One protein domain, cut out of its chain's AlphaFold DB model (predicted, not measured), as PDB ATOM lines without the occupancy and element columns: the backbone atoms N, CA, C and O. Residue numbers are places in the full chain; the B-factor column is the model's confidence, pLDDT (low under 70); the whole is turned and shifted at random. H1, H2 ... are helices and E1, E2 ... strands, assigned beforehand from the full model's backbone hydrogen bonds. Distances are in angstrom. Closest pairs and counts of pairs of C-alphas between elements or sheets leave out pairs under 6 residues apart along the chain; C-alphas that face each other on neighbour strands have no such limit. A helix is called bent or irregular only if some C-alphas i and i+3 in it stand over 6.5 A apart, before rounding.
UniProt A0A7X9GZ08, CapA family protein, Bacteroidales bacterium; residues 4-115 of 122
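AT A GLANCE: This is residues 4 to 115 of the 122 residues of the protein "CapA family protein" of Bacteroidales bacterium (UniProt A0A7X9GZ08). Picture a long, strongly twisted ribbon of three strands, E3, E4 and E5, with the bent strand E4 between the other two and running along much of the length. The hairpin of E1 and E2 faces part of this ribbon as a second, smaller sheet, partly face to face with it, and helix H1 packs on the ribbon elsewhere, mostly on E4; residues 57 to 62, in the turn between E3 and E4, stick out. The printed part has 112 residues, with five named strands and then one named helix in the order E1 E2 E3 E4 E5 H1; the class is mixed, helices and strands. The larger sheet has the order E3 - E4 - E5, the smaller E1 - E2, and both are antiparallel. The whole is loose, with a radius of gyration of the C-alphas of 17.0 A, and its outline is a rod spanning 58 by 24 by 24 A.

IN THESE COORDINATES: Begin at Ile 4 and go on to C-alpha 15 at (169.443, 330.931, 311.331), where strand E1 starts; it holds residues 15 to 20 and is 16.7 A long. After two residues comes strand E2, residues 23 to 29, 17.5 A long. Then read through residues 30 to 45, which hold no named element, to strand E3, residues 46 to 55, 29.6 A long. Find C-alpha 64 at (166.040, 347.089, 318.990); from there strand E4, residues 64 to 80, runs 46.8 A and bends by 56 degrees at residue 67. Strand E5 follows with residues 83 to 91, 25.7 A long. Helix H1 holds residues 101 to 115, is 21.2 A long, and ends at C-alpha 115 at (165.026, 325.556, 303.924).

HOW THE PARTS SIT: Start with E3, E4 and E5, a meander, each strand the antiparallel neighbour of the one before; E4 is the inner strand, E3 and E5 are the edge strands. E3 and E4 form a hairpin with an angle of 154 degrees between their directions; look at N 49 and O 71, 2.8 A apart and within hydrogen-bond range. E4 and E5 form another hairpin, at 146 degrees, where N 76 and O 87 are within hydrogen-bond range at 2.9 A. The sheets E3 E4 E5 and E1 E2 make a sandwich, two sheets face to face: the parts that face each other are 10.0 A apart centre to centre, with their best planes 7 degrees apart. The closest C-alphas of E2 and E4 are those of Ile 24 and Ile 65, 6.0 A apart. E1 and E2 are themselves an antiparallel hairpin at 164 degrees, with N 18 and O 26 within hydrogen-bond range at 2.9 A. Beside E2, look for a short parallel pairing of residues 4 to 5 with residues 28 to 29 of E2. H1 and the sheet E3 E4 E5 make two layers, a helix on one face of a sheet. Its height over the sheet is 9.4 A; it lies over E3 and E4 and runs along the strands, at 24 degrees to E4 on the local plane. The closest C-alphas of E4 and H1 are those of Trp 74 and Met 107, 6.2 A apart. In H1 every O i to N i+4 pair is within hydrogen-bond range. E1 and E2 are both apart from H1 and from E5.

THE WHOLE: The two C-alphas farthest apart are those of Glu 60 and Asp 81, at 58.1 A. Residues 57 to 62 stand free. The printed part has no cut. The link from E2 to E3, 16 residues, is long; those from E1 to E2 and from E4 to E5 are tight, and those from E3 to E4 and from E5 to H1 are short. The mean pLDDT of the printed part is 92.6, and residue 40 is the one printed residue under 70.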
ATOM      1  N   ILE A   4     174.739 338.592 314.681       97.38
ATOM      2  CA  ILE A   4     175.918 337.860 314.207       97.38
ATOM      3  C   ILE A   4     175.618 337.346 312.799       97.38
ATOM      4  O   ILE A   4     174.626 336.651 312.589       97.38
ATOM      5  N   ILE A   5     176.486 337.677 311.841       96.75
ATOM      6  CA  ILE A   5     176.383 337.227 310.450       96.75
ATOM      7  C   ILE A   5     177.691 336.530 310.083       96.75
ATOM      8  O   ILE A   5     178.733 337.170 309.941       96.75
ATOM      9  N   GLY A   6     177.639 335.207 309.978       95.19
ATOM     10  CA  GLY A   6     178.733 334.371 309.511       95.19
ATOM     11  C   GLY A   6     178.710 334.201 307.992       95.19
ATOM     12  O   GLY A   6     177.667 334.287 307.347       95.19
ATOM     13  N   HIS A   7     179.886 333.957 307.419       85.50
ATOM     14  CA  HIS A   7     180.075 333.816 305.969       85.50
ATOM     15  C   HIS A   7     180.621 332.440 305.546       85.50
ATOM     16  O   HIS A   7     180.407 332.014 304.417       85.50
ATOM     17  N   HIS A   8     181.358 331.748 306.419       88.94
ATOM     18  CA  HIS A   8     181.930 330.431 306.135       88.94
ATOM     19  C   HIS A   8     181.278 329.395 307.059       88.94
ATOM     20  O   HIS A   8     181.146 329.682 308.251       88.94
ATOM     21  N   PRO A   9     180.899 328.201 306.567       91.31
ATOM     22  CA  PRO A   9     181.237 327.592 305.269       91.31
ATOM     23  C   PRO A   9     180.489 328.173 304.058       91.31
ATOM     24  O   PRO A   9     179.480 328.836 304.221       91.31
ATOM     25  N   HIS A  10     180.948 327.883 302.837       91.94
ATOM     26  CA  HIS A  10     180.344 328.313 301.554       91.94
ATOM     27  C   HIS A  10     178.978 327.663 301.228       91.94
ATOM     28  O   HIS A  10     178.626 327.482 300.067       91.94
ATOM     29  N   VAL A  11     178.223 327.284 302.255       93.94
ATOM     30  CA  VAL A  11     176.880 326.707 302.179       93.94
ATOM     31  C   VAL A  11     175.990 327.407 303.195       93.94
ATOM     32  O   VAL A  11     176.475 327.891 304.222       93.94
ATOM     33  N   VAL A  12     174.688 327.429 302.924       95.81
ATOM     34  CA  VAL A  12     173.692 327.908 303.886       95.81
ATOM     35  C   VAL A  12     173.789 327.083 305.173       95.81
ATOM     36  O   VAL A  12     173.956 325.861 305.148       95.81
ATOM     37  N   GLN A  13     173.719 327.764 306.310       96.38
ATOM     38  CA  GLN A  13     173.676 327.172 307.644       96.38
ATOM     39  C   GLN A  13     172.482 327.736 308.425       96.38
ATOM     40  O   GLN A  13     171.855 328.694 307.966       96.38
ATOM     41  N   PRO A  14     172.145 327.158 309.593       95.94
ATOM     42  CA  PRO A  14     170.979 327.582 310.351       95.94
ATOM     43  C   PRO A  14     170.943 329.088 310.655       95.94
ATOM     44  O   PRO A  14     171.976 329.741 310.840       95.94
ATOM     45  N   MET A  15     169.727 329.621 310.751       94.88
ATOM     46  CA  MET A  15     169.443 330.931 311.331       94.88
ATOM     47  C   MET A  15     168.833 330.690 312.707       94.88
ATOM     48  O   MET A  15     167.810 330.022 312.802       94.88
ATOM     49  N   LYS A  16     169.444 331.233 313.760       94.69
ATOM     50  CA  LYS A  16     168.942 331.133 315.132       94.69
ATOM     51  C   LYS A  16     168.443 332.492 315.600       94.69
ATOM     52  O   LYS A  16     169.167 333.481 315.499       94.69
ATOM     53  N   VAL A  17     167.233 332.524 316.149       94.62
ATOM     54  CA  VAL A  17     166.639 333.726 316.745       94.62
ATOM     55  C   VAL A  17     166.346 333.446 318.210       94.62
ATOM     56  O   VAL A  17     165.500 332.613 318.523       94.62
ATOM     57  N   GLU A  18     167.019 334.148 319.117       94.75
ATOM     58  CA  GLU A  18     166.689 334.078 320.539       94.75
ATOM     59  C   GLU A  18     165.717 335.203 320.882       94.75
ATOM     60  O   GLU A  18     165.992 336.389 320.663       94.75
ATOM     61  N   LYS A  19     164.558 334.813 321.414       93.94
ATOM     62  CA  LYS A  19     163.503 335.728 321.838       93.94
ATOM     63  C   LYS A  19     163.306 335.641 323.341       93.94
ATOM     64  O   LYS A  19     163.348 334.559 323.918       93.94
ATOM     65  N   GLU A  20     163.041 336.783 323.953       93.88
ATOM     66  CA  GLU A  20     162.551 336.870 325.324       93.88
ATOM     67  C   GLU A  20     161.190 337.557 325.291       93.88
ATOM     68  O   GLU A  20     161.073 338.703 324.840       93.88
ATOM     69  N   LEU A  21     160.155 336.834 325.731       89.81
ATOM     70  CA  LEU A  21     158.760 337.188 325.463       89.81
ATOM     71  C   LEU A  21     158.568 337.356 323.940       89.81
ATOM     72  O   LEU A  21     158.785 336.401 323.197       89.81
ATOM     73  N   ASP A  22     158.263 338.569 323.475       86.94
ATOM     74  CA  ASP A  22     158.071 338.902 322.056       86.94
ATOM     75  C   ASP A  22     159.214 339.742 321.458       86.94
ATOM     76  O   ASP A  22     159.105 340.251 320.343       86.94
ATOM     77  N   LYS A  23     160.323 339.922 322.188       92.31
ATOM     78  CA  LYS A  23     161.463 340.733 321.738       92.31
ATOM     79  C   LYS A  23     162.599 339.853 321.246       92.31
ATOM     80  O   LYS A  23     163.013 338.928 321.939       92.31
ATOM     81  N   ILE A  24     163.141 340.181 320.075       96.06
ATOM     82  CA  ILE A  24     164.354 339.549 319.551       96.06
ATOM     83  C   ILE A  24     165.545 340.069 320.365       96.06
ATOM     84  O   ILE A  24     165.880 341.250 320.291       96.06
ATOM     85  N   GLN A  25     166.165 339.188 321.150       95.50
ATOM     86  CA  GLN A  25     167.353 339.499 321.949       95.50
ATOM     87  C   GLN A  25     168.623 339.372 321.114       95.50
ATOM     88  O   GLN A  25     169.530 340.204 321.195       95.50
ATOM     89  N   ASN A  26     168.685 338.324 320.296       95.62
ATOM     90  CA  ASN A  26     169.745 338.164 319.322       95.62
ATOM     91  C   ASN A  26     169.298 337.355 318.103       95.62
ATOM     92  O   ASN A  26     168.340 336.582 318.145       95.62
ATOM     93  N   VAL A  27     170.026 337.557 317.010       96.50
ATOM     94  CA  VAL A  27     169.917 336.776 315.784       96.50
ATOM     95  C   VAL A  27     171.308 336.367 315.315       96.50
ATOM     96  O   VAL A  27     172.244 337.174 315.294       96.50
ATOM     97  N   VAL A  28     171.439 335.098 314.940       96.81
ATOM     98  CA  VAL A  28     172.670 334.506 314.422       96.81
ATOM     99  C   VAL A  28     172.377 333.834 313.090       96.81
ATOM    100  O   VAL A  28     171.640 332.853 313.032       96.81
ATOM    101  N   TYR A  29     172.997 334.332 312.030       96.88
ATOM    102  CA  TYR A  29     173.086 333.651 310.743       96.88
ATOM    103  C   TYR A  29     174.435 332.932 310.714       96.88
ATOM    104  O   TYR A  29     175.463 333.592 310.579       96.88
ATOM    105  N   TYR A  30     174.476 331.608 310.911       96.12
ATOM    106  CA  TYR A  30     175.757 330.895 311.068       96.12
ATOM    107  C   TYR A  30     176.615 330.937 309.797       96.12
ATOM    108  O   TYR A  30     177.831 331.105 309.875       96.12
ATOM    109  N   SER A  31     175.979 330.817 308.635       96.38
ATOM    110  CA  SER A  31     176.586 331.077 307.337       96.38
ATOM    111  C   SER A  31     175.517 331.370 306.298       96.38
ATOM    112  O   SER A  31     174.521 330.649 306.198       96.38
ATOM    113  N   LEU A  32     175.756 332.409 305.505       95.94
ATOM    114  CA  LEU A  32     174.897 332.785 304.390       95.94
ATOM    115  C   LEU A  32     175.145 331.946 303.128       95.94
ATOM    116  O   LEU A  32     174.335 331.984 302.209       95.94
ATOM    117  N   GLY A  33     176.238 331.189 303.045       94.56
ATOM    118  CA  GLY A  33     176.634 330.541 301.795       94.56
ATOM    119  C   GLY A  33     177.129 331.544 300.747       94.56
ATOM    120  O   GLY A  33     177.686 332.589 301.086       94.56
ATOM    121  N   ASN A  34     176.973 331.217 299.463       92.50
ATOM    122  CA  ASN A  34     177.561 332.009 298.385       92.50
ATOM    123  C   ASN A  34     176.543 332.985 297.785       92.50
ATOM    124  O   ASN A  34     175.514 332.572 297.263       92.50
ATOM    125  N   PHE A  35     176.876 334.279 297.763       90.56
ATOM    126  CA  PHE A  35     176.100 335.248 296.982       90.56
ATOM    127  C   PHE A  35     176.370 335.117 295.474       90.56
ATOM    128  O   PHE A  35     175.454 335.225 294.672       90.56
ATOM    129  N   ILE A  36     177.619 334.835 295.087       88.69
ATOM    130  CA  ILE A  36     178.020 334.421 293.735       88.69
ATOM    131  C   ILE A  36     178.877 333.167 293.897       88.69
ATOM    132  O   ILE A  36     179.778 333.145 294.735       88.69
ATOM    133  N   SER A  37     178.622 332.133 293.095       80.75
ATOM    134  CA  SER A  37     179.343 330.864 293.178       80.75
ATOM    135  C   SER A  37     179.845 330.395 291.821       80.75
ATOM    136  O   SER A  37     179.112 330.393 290.838       80.75
ATOM    137  N   ASN A  38     181.097 329.942 291.795       82.88
ATOM    138  CA  ASN A  38     181.651 329.118 290.720       82.88
ATOM    139  C   ASN A  38     181.972 327.691 291.219       82.88
ATOM    140  O   ASN A  38     182.702 326.945 290.566       82.88
ATOM    141  N   GLN A  39     181.493 327.322 292.411       75.25
ATOM    142  CA  GLN A  39     181.706 325.998 292.990       75.25
ATOM    143  C   GLN A  39     180.703 325.003 292.394       75.25
ATOM    144  O   GLN A  39     179.569 325.356 292.108       75.25
ATOM    145  N   GLN A  40     181.137 323.759 292.185       66.25
ATOM    146  CA  GLN A  40     180.302 322.666 291.670       66.25
ATOM    147  C   GLN A  40     180.188 321.573 292.732       66.25
ATOM    148  O   GLN A  40     180.694 320.463 292.575       66.25
ATOM    149  N   ARG A  41     179.620 321.936 293.883       82.06
ATOM    150  CA  ARG A  41     179.364 321.023 295.002       82.06
ATOM    151  C   ARG A  41     177.939 321.208 295.495       82.06
ATOM    152  O   ARG A  41     177.372 322.292 295.367       82.06
ATOM    153  N   GLU A  42     177.393 320.158 296.092       82.50
ATOM    154  CA  GLU A  42     176.069 320.190 296.706       82.50
ATOM    155  C   GLU A  42     175.929 321.408 297.641       82.50
ATOM    156  O   GLU A  42     176.843 321.711 298.411       82.50
ATOM    157  N   LEU A  43     174.811 322.134 297.520       85.94
ATOM    158  CA  LEU A  43     174.466 323.346 298.285       85.94
ATOM    159  C   LEU A  43     175.356 324.581 298.098       85.94
ATOM    160  O   LEU A  43     175.137 325.590 298.767       85.94
ATOM    161  N   THR A  44     176.329 324.541 297.190       91.00
ATOM    162  CA  THR A  44     177.210 325.696 296.936       91.00
ATOM    163  C   THR A  44     176.729 326.593 295.798       91.00
ATOM    164  O   THR A  44     177.319 327.650 295.582       91.00
ATOM    165  N   ASP A  45     175.664 326.202 295.095       90.50
ATOM    166  CA  ASP A  45     175.082 326.899 293.938       90.50
ATOM    167  C   ASP A  45     174.236 328.134 294.323       90.50
ATOM    168  O   ASP A  45     173.593 328.756 293.481       90.50
ATOM    169  N   GLY A  46     174.214 328.505 295.602       93.62
ATOM    170  CA  GLY A  46     173.414 329.615 296.091       93.62
ATOM    171  C   GLY A  46     173.743 330.010 297.523       93.62
ATOM    172  O   GLY A  46     174.698 329.520 298.138       93.62
ATOM    173  N   GLY A  47     172.921 330.905 298.053       95.50
ATOM    174  CA  GLY A  47     173.073 331.434 299.396       95.50
ATOM    175  C   GLY A  47     171.787 332.017 299.958       95.50
ATOM    176  O   GLY A  47     170.701 331.876 299.398       95.50
ATOM    177  N   MET A  48     171.944 332.684 301.088       95.94
ATOM    178  CA  MET A  48     170.916 333.359 301.853       95.94
ATOM    179  C   MET A  48     171.212 334.858 301.878       95.94
ATOM    180  O   MET A  48     172.348 335.279 302.098       95.94
ATOM    181  N   LEU A  49     170.179 335.672 301.710       95.44
ATOM    182  CA  LEU A  49     170.207 337.093 302.013       95.44
ATOM    183  C   LEU A  49     169.582 337.302 303.388       95.44
ATOM    184  O   LEU A  49     168.417 336.982 303.594       95.44
ATOM    185  N   ALA A  50     170.371 337.812 304.334       95.94
ATOM    186  CA  ALA A  50     169.871 338.177 305.653       95.94
ATOM    187  C   ALA A  50     169.129 339.514 305.581       95.94
ATOM    188  O   ALA A  50     169.687 340.521 305.142       95.94
ATOM    189  N   GLU A  51     167.898 339.534 306.077       96.06
ATOM    190  CA  GLU A  51     167.078 340.736 306.167       96.06
ATOM    191  C   GLU A  51     166.838 341.068 307.636       96.06
ATOM    192  O   GLU A  51     166.217 340.292 308.362       96.06
ATOM    193  N   ILE A  52     167.342 342.215 308.091       97.00
ATOM    194  CA  ILE A  52     167.248 342.634 309.492       97.00
ATOM    195  C   ILE A  52     166.778 344.083 309.538       97.00
ATOM    196  O   ILE A  52     167.467 344.982 309.054       97.00
ATOM    197  N   VAL A  53     165.624 344.317 310.155       97.44
ATOM    198  CA  VAL A  53     165.104 345.662 310.405       97.44
ATOM    199  C   VAL A  53     165.421 346.032 311.845       97.44
ATOM    200  O   VAL A  53     165.014 345.348 312.782       97.44
ATOM    201  N   ILE A  54     166.141 347.137 312.027       96.12
ATOM    202  CA  ILE A  54     166.433 347.710 313.341       96.12
ATOM    203  C   ILE A  54     165.653 349.006 313.530       96.12
ATOM    204  O   ILE A  54     165.484 349.789 312.595       96.12
ATOM    205  N   ARG A  55     165.186 349.254 314.754       95.38
ATOM    206  CA  ARG A  55     164.446 350.464 315.115       95.38
ATOM    207  C   ARG A  55     165.114 351.155 316.296       95.38
ATOM    208  O   ARG A  55     165.477 350.512 317.277       95.38
ATOM    209  N   LYS A  56     165.198 352.482 316.228       95.62
ATOM    210  CA  LYS A  56     165.517 353.350 317.363       95.62
ATOM    211  C   LYS A  56     164.387 354.364 317.510       95.62
ATOM    212  O   LYS A  56     164.019 355.002 316.529       95.62
ATOM    213  N   LYS A  57     163.787 354.453 318.699       94.50
ATOM    214  CA  LYS A  57     162.619 355.317 318.936       94.50
ATOM    215  C   LYS A  57     163.001 356.802 318.997       94.50
ATOM    216  O   LYS A  57     162.322 357.630 318.406       94.50
ATOM    217  N   ASP A  58     164.079 357.106 319.707       95.31
ATOM    218  CA  ASP A  58     164.647 358.437 319.937       95.31
ATOM    219  C   ASP A  58     166.125 358.279 320.344       95.31
ATOM    220  O   ASP A  58     166.611 357.151 320.450       95.31
ATOM    221  N   GLU A  59     166.867 359.375 320.523       93.81
ATOM    222  CA  GLU A  59     168.317 359.326 320.781       93.81
ATOM    223  C   GLU A  59     168.698 358.590 322.074       93.81
ATOM    224  O   GLU A  59     169.713 357.886 322.078       93.81
ATOM    225  N   GLU A  60     167.856 358.682 323.103       95.62
ATOM    226  CA  GLU A  60     168.064 358.096 324.434       95.62
ATOM    227  C   GLU A  60     167.617 356.627 324.517       95.62
ATOM    228  O   GLU A  60     168.024 355.880 325.409       95.62
ATOM    229  N   SER A  61     166.780 356.179 323.580       94.19
ATOM    230  CA  SER A  61     166.274 354.810 323.547       94.19
ATOM    231  C   SER A  61     167.305 353.809 323.006       94.19
ATOM    232  O   SER A  61     168.037 354.110 322.054       94.19
ATOM    233  N   PRO A  62     167.321 352.564 323.522       91.75
ATOM    234  CA  PRO A  62     168.133 351.503 322.940       91.75
ATOM    235  C   PRO A  62     167.668 351.168 321.514       91.75
ATOM    236  O   PRO A  62     166.478 351.236 321.193       91.75
ATOM    237  N   VAL A  63     168.615 350.770 320.661       93.62
ATOM    238  CA  VAL A  63     168.308 350.156 319.361       93.62
ATOM    239  C   VAL A  63     167.758 348.755 319.609       93.62
ATOM    240  O   VAL A  63     168.328 348.000 320.397       93.62
ATOM    241  N   VAL A  64     166.668 348.413 318.928       95.06
ATOM    242  CA  VAL A  64     166.040 347.089 318.990       95.06
ATOM    243  C   VAL A  64     165.977 346.460 317.603       95.06
ATOM    244  O   VAL A  64     165.867 347.170 316.601       95.06
ATOM    245  N   ILE A  65     166.018 345.131 317.546       97.12
ATOM    246  CA  ILE A  65     165.717 344.370 316.330       97.12
ATOM    247  C   ILE A  65     164.195 344.260 316.231       97.12
ATOM    248  O   ILE A  65     163.549 343.722 317.129       97.12
ATOM    249  N   ASP A  66     163.629 344.811 315.164       95.62
ATOM    250  CA  ASP A  66     162.193 344.774 314.901       95.62
ATOM    251  C   ASP A  66     161.791 343.464 314.228       95.62
ATOM    252  O   ASP A  66     160.939 342.728 314.719       95.62
ATOM    253  N   THR A  67     162.462 343.145 313.124       96.88
ATOM    254  CA  THR A  67     162.275 341.893 312.399       96.88
ATOM    255  C   THR A  67     163.621 341.349 311.945       96.88
ATOM    256  O   THR A  67     164.575 342.089 311.695       96.88
ATOM    257  N   CYS A  68     163.695 340.029 311.843       96.44
ATOM    258  CA  CYS A  68     164.782 339.332 311.180       96.44
ATOM    259  C   CYS A  68     164.185 338.206 310.338       96.44
ATOM    260  O   CYS A  68     163.331 337.453 310.813       96.44
ATOM    261  N   SER A  69     164.621 338.101 309.094       96.00
ATOM    262  CA  SER A  69     164.178 337.083 308.150       96.00
ATOM    263  C   SER A  69     165.286 336.793 307.141       96.00
ATOM    264  O   SER A  69     166.433 337.223 307.324       96.00
ATOM    265  N   TYR A  70     164.967 336.016 306.117       95.81
ATOM    266  CA  TYR A  70     165.881 335.735 305.031       95.81
ATOM    267  C   TYR A  70     165.132 335.522 303.721       95.81
ATOM    268  O   TYR A  70     163.980 335.085 303.719       95.81
ATOM    269  N   SER A  71     165.841 335.735 302.620       95.81
ATOM    270  CA  SER A  71     165.498 335.166 301.321       95.81
ATOM    271  C   SER A  71     166.631 334.251 300.856       95.81
ATOM    272  O   SER A  71     167.756 334.321 301.354       95.81
ATOM    273  N   LEU A  72     166.349 333.369 299.906       96.31
ATOM    274  CA  LEU A  72     167.369 332.562 299.247       96.31
ATOM    275  C   LEU A  72     167.732 333.181 297.899       96.31
ATOM    276  O   LEU A  72     166.968 333.947 297.308       96.31
ATOM    277  N   VAL A  73     168.917 332.846 297.407       95.56
ATOM    278  CA  VAL A  73     169.363 333.193 296.062       95.56
ATOM    279  C   VAL A  73     170.010 331.979 295.418       95.56
ATOM    280  O   VAL A  73     170.884 331.343 296.004       95.56
ATOM    281  N   TRP A  74     169.571 331.664 294.207       95.12
ATOM    282  CA  TRP A  74     170.196 330.684 293.333       95.12
ATOM    283  C   TRP A  74     171.117 331.391 292.341       95.12
ATOM    284  O   TRP A  74     170.771 332.446 291.803       95.12
ATOM    285  N   VAL A  75     172.290 330.817 292.091       94.00
ATOM    286  CA  VAL A  75     173.253 331.311 291.109       94.00
ATOM    287  C   VAL A  75     173.174 330.424 289.876       94.00
ATOM    288  O   VAL A  75     173.774 329.355 289.810       94.00
ATOM    289  N   GLU A  76     172.460 330.892 288.860       92.06
ATOM    290  CA  GLU A  76     172.477 330.244 287.555       92.06
ATOM    291  C   GLU A  76     173.787 330.583 286.836       92.06
ATOM    292  O   GLU A  76     174.156 331.754 286.693       92.06
ATOM    293  N   LYS A  77     174.491 329.551 286.368       90.19
ATOM    294  CA  LYS A  77     175.762 329.671 285.654       90.19
ATOM    295  C   LYS A  77     175.583 329.212 284.212       90.19
ATOM    296  O   LYS A  77     175.363 328.033 283.964       90.19
ATOM    297  N   THR A  78     175.785 330.120 283.262       88.94
ATOM    298  CA  THR A  78     175.717 329.823 281.823       88.94
ATOM    299  C   THR A  78     177.044 330.137 281.135       88.94
ATOM    300  O   THR A  78     177.703 331.128 281.449       88.94
ATOM    301  N   ALA A  79     177.468 329.284 280.202       88.44
ATOM    302  CA  ALA A  79     178.614 329.561 279.338       88.44
ATOM    303  C   ALA A  79     178.138 330.275 278.065       88.44
ATOM    304  O   ALA A  79     177.170 329.845 277.440       88.44
ATOM    305  N   ARG A  80     178.812 331.365 277.691       85.81
ATOM    306  CA  ARG A  80     178.600 332.122 276.448       85.81
ATOM    307  C   ARG A  80     179.943 332.338 275.747       85.81
ATOM    308  O   ARG A  80     180.989 332.127 276.359       85.81
ATOM    309  N   ASP A  81     179.922 332.792 274.495       86.06
ATOM    310  CA  ASP A  81     181.140 333.023 273.691       86.06
ATOM    311  C   ASP A  81     182.143 333.980 274.371       86.06
ATOM    312  O   ASP A  81     183.353 333.874 274.188       86.06
ATOM    313  N   GLU A  82     181.634 334.887 275.202       88.56
ATOM    314  CA  GLU A  82     182.365 335.912 275.959       88.56
ATOM    315  C   GLU A  82     182.790 335.462 277.376       88.56
ATOM    316  O   GLU A  82     183.450 336.210 278.097       88.56
ATOM    317  N   GLY A  83     182.478 334.221 277.768       89.69
ATOM    318  CA  GLY A  83     182.894 333.620 279.035       89.69
ATOM    319  C   GLY A  83     181.738 333.096 279.886       89.69
ATOM    320  O   GLY A  83     180.667 332.737 279.398       89.69
ATOM    321  N   LEU A  84     181.974 332.998 281.195       90.81
ATOM    322  CA  LEU A  84     180.973 332.528 282.154       90.81
ATOM    323  C   LEU A  84     180.094 333.691 282.616       90.81
ATOM    324  O   LEU A  84     180.596 334.685 283.137       90.81
ATOM    325  N   HIS A  85     178.783 333.528 282.477       91.00
ATOM    326  CA  HIS A  85     177.777 334.458 282.969       91.00
ATOM    327  C   HIS A  85     177.089 333.869 284.197       91.00
ATOM    328  O   HIS A  85     176.681 332.706 284.196       91.00
ATOM    329  N   TYR A  86     176.933 334.697 285.227       92.12
ATOM    330  CA  TYR A  86     176.258 334.341 286.470       92.12
ATOM    331  C   TYR A  86     175.019 335.214 286.625       92.12
ATOM    332  O   TYR A  86     175.112 336.442 286.553       92.12
ATOM    333  N   ARG A  87     173.864 334.587 286.838       92.25
ATOM    334  CA  ARG A  87     172.592 335.267 287.081       92.25
ATOM    335  C   ARG A  87     172.079 334.886 288.461       92.25
ATOM    336  O   ARG A  87     171.928 333.711 288.772       92.25
ATOM    337  N   LEU A  88     171.812 335.898 289.278       93.75
ATOM    338  CA  LEU A  88     171.220 335.723 290.599       93.75
ATOM    339  C   LEU A  88     169.704 335.654 290.471       93.75
ATOM    340  O   LEU A  88     169.087 336.557 289.904       93.75
ATOM    341  N   ILE A  89     169.119 334.585 290.994       94.44
ATOM    342  CA  ILE A  89     167.686 334.325 290.950       94.44
ATOM    343  C   ILE A  89     167.185 334.273 292.397       94.44
ATOM    344  O   ILE A  89     167.520 333.330 293.118       94.44
ATOM    345  N   PRO A  90     166.445 335.294 292.864       94.75
ATOM    346  CA  PRO A  90     165.932 335.316 294.227       94.75
ATOM    347  C   PRO A  90     164.827 334.274 294.412       94.75
ATOM    348  O   PRO A  90     164.057 333.993 293.491       94.75
ATOM    349  N   TRP A  91     164.723 333.742 295.626       94.81
ATOM    350  CA  TRP A  91     163.650 332.855 296.049       94.81
ATOM    351  C   TRP A  91     163.148 333.235 297.457       94.81
ATOM    352  O   TRP A  91     163.972 333.422 298.357       94.81
ATOM    353  N   PRO A  92     161.823 333.306 297.690       93.38
ATOM    354  CA  PRO A  92     160.748 333.175 296.701       93.38
ATOM    355  C   PRO A  92     160.728 334.350 295.706       93.38
ATOM    356  O   PRO A  92     161.238 335.432 295.989       93.38
ATOM    357  N   SER A  93     160.152 334.138 294.522       91.69
ATOM    358  CA  SER A  93     159.967 335.189 293.515       91.69
ATOM    359  C   SER A  93     158.693 334.963 292.707       91.69
ATOM    360  O   SER A  93     158.444 333.852 292.244       91.69
ATOM    361  N   ASP A  94     157.931 336.035 292.476       89.25
ATOM    362  CA  ASP A  94     156.716 336.014 291.650       89.25
ATOM    363  C   ASP A  94     157.020 335.881 290.150       89.25
ATOM    364  O   ASP A  94     156.136 335.594 289.341       89.25
ATOM    365  N   ARG A  95     158.273 336.133 289.748       88.88
ATOM    366  CA  ARG A  95     158.681 336.158 288.345       88.88
ATOM    367  C   ARG A  95     160.047 335.514 288.168       88.88
ATOM    368  O   ARG A  95     161.065 336.198 288.053       88.88
ATOM    369  N   LEU A  96     160.043 334.190 288.076       89.88
ATOM    370  CA  LEU A  96     161.225 333.444 287.664       89.88
ATOM    371  C   LEU A  96     161.541 333.713 286.182       89.88
ATOM    372  O   LEU A  96     160.623 333.816 285.359       89.88
ATOM    373  N   PRO A  97     162.826 333.858 285.819       91.69
ATOM    374  CA  PRO A  97     163.220 333.931 284.420       91.69
ATOM    375  C   PRO A  97     163.019 332.576 283.724       91.69
ATOM    376  O   PRO A  97     162.894 331.541 284.372       91.69
ATOM    377  N   ALA A  98     163.045 332.572 282.389       91.00
ATOM    378  CA  ALA A  98     163.182 331.325 281.643       91.00
ATOM    379  C   ALA A  98     164.545 330.679 281.957       91.00
ATOM    380  O   ALA A  98     165.574 331.370 281.948       91.00
ATOM    381  N   MET A  99     164.515 329.379 282.240       90.44
ATOM    382  CA  MET A  99     165.652 328.544 282.632       90.44
ATOM    383  C   MET A  99     165.480 327.153 282.019       90.44
ATOM    384  O   MET A  99     164.342 326.714 281.829       90.44
ATOM    385  N   GLU A 100     166.585 326.456 281.771       91.44
ATOM    386  CA  GLU A 100     166.564 325.049 281.362       91.44
ATOM    387  C   GLU A 100     165.944 324.170 282.460       91.44
ATOM    388  O   GLU A 100     166.037 324.482 283.649       91.44
ATOM    389  N   GLU A 101     165.311 323.060 282.077       92.19
ATOM    390  CA  GLU A 101     164.614 322.176 283.026       92.19
ATOM    391  C   GLU A 101     165.557 321.644 284.122       92.19
ATOM    392  O   GLU A 101     165.184 321.584 285.294       92.19
ATOM    393  N   GLU A 102     166.805 321.334 283.762       90.81
ATOM    394  CA  GLU A 102     167.831 320.887 284.708       90.81
ATOM    395  C   GLU A 102     168.142 321.954 285.772       90.81
ATOM    396  O   GLU A 102     168.167 321.649 286.968       90.81
ATOM    397  N   ASP A 103     168.315 323.216 285.368       90.75
ATOM    398  CA  ASP A 103     168.594 324.313 286.301       90.75
ATOM    399  C   ASP A 103     167.396 324.594 287.215       90.75
ATOM    400  O   ASP A 103     167.581 324.880 288.400       90.75
ATOM    401  N   GLN A 104     166.165 324.453 286.711       92.50
ATOM    402  CA  GLN A 104     164.960 324.559 287.539       92.50
ATOM    403  C   GLN A 104     164.920 323.460 288.609       92.50
ATOM    404  O   GLN A 104     164.684 323.746 289.785       92.50
ATOM    405  N   GLN A 105     165.190 322.207 288.229       93.25
ATOM    406  CA  GLN A 105     165.221 321.079 289.166       93.25
ATOM    407  C   GLN A 105     166.302 321.268 290.238       93.25
ATOM    408  O   GLN A 105     166.037 321.057 291.426       93.25
ATOM    409  N   ARG A 106     167.501 321.712 289.843       92.62
ATOM    410  CA  ARG A 106     168.605 321.989 290.770       92.62
ATOM    411  C   ARG A 106     168.301 323.154 291.706       92.62
ATOM    412  O   ARG A 106     168.539 323.026 292.907       92.62
ATOM    413  N   MET A 107     167.715 324.237 291.196       94.19
ATOM    414  CA  MET A 107     167.269 325.366 292.013       94.19
ATOM    415  C   MET A 107     166.253 324.916 293.066       94.19
ATOM    416  O   MET A 107     166.415 325.219 294.246       94.19
ATOM    417  N   HIS A 108     165.230 324.150 292.671       94.19
ATOM    418  CA  HIS A 108     164.229 323.641 293.608       94.19
ATOM    419  C   HIS A 108     164.825 322.696 294.654       94.19
ATOM    420  O   HIS A 108     164.435 322.750 295.821       94.19
ATOM    421  N   LEU A 109     165.783 321.850 294.263       94.56
ATOM    422  CA  LEU A 109     166.496 320.985 295.198       94.56
ATOM    423  C   LEU A 109     167.299 321.806 296.213       94.56
ATOM    424  O   LEU A 109     167.176 321.562 297.414       94.56
ATOM    425  N   PHE A 110     168.056 322.801 295.746       95.00
ATOM    426  CA  PHE A 110     168.809 323.708 296.610       95.00
ATOM    427  C   PHE A 110     167.901 324.433 297.596       95.00
ATOM    428  O   PHE A 110     168.172 324.396 298.792       95.00
ATOM    429  N   VAL A 111     166.810 325.034 297.117       95.50
ATOM    430  CA  VAL A 111     165.829 325.727 297.963       95.50
ATOM    431  C   VAL A 111     165.313 324.792 299.047       95.50
ATOM    432  O   VAL A 111     165.403 325.110 300.230       95.50
ATOM    433  N   LYS A 112     164.840 323.604 298.658       95.62
ATOM    434  CA  LYS A 112     164.288 322.621 299.589       95.62
ATOM    435  C   LYS A 112     165.296 322.236 300.672       95.62
ATOM    436  O   LYS A 112     164.947 322.172 301.848       95.62
ATOM    437  N   GLN A 113     166.535 321.944 300.288       95.38
ATOM    438  CA  GLN A 113     167.574 321.540 301.232       95.38
ATOM    439  C   GLN A 113     168.035 322.712 302.115       95.38
ATOM    440  O   GLN A 113     168.236 322.529 303.315       95.38
ATOM    441  N   ALA A 114     168.166 323.917 301.557       95.25
ATOM    442  CA  ALA A 114     168.505 325.120 302.310       95.25
ATOM    443  C   ALA A 114     167.427 325.428 303.359       95.25
ATOM    444  O   ALA A 114     167.756 325.613 304.525       95.25
ATOM    445  N   GLU A 115     166.145 325.386 302.990       94.88
ATOM    446  CA  GLU A 115     165.026 325.556 303.924       94.88
ATOM    447  C   GLU A 115     165.035 324.492 305.032       94.88
ATOM    448  O   GLU A 115     164.803 324.811 306.198       94.88
TER     449      GLU A 115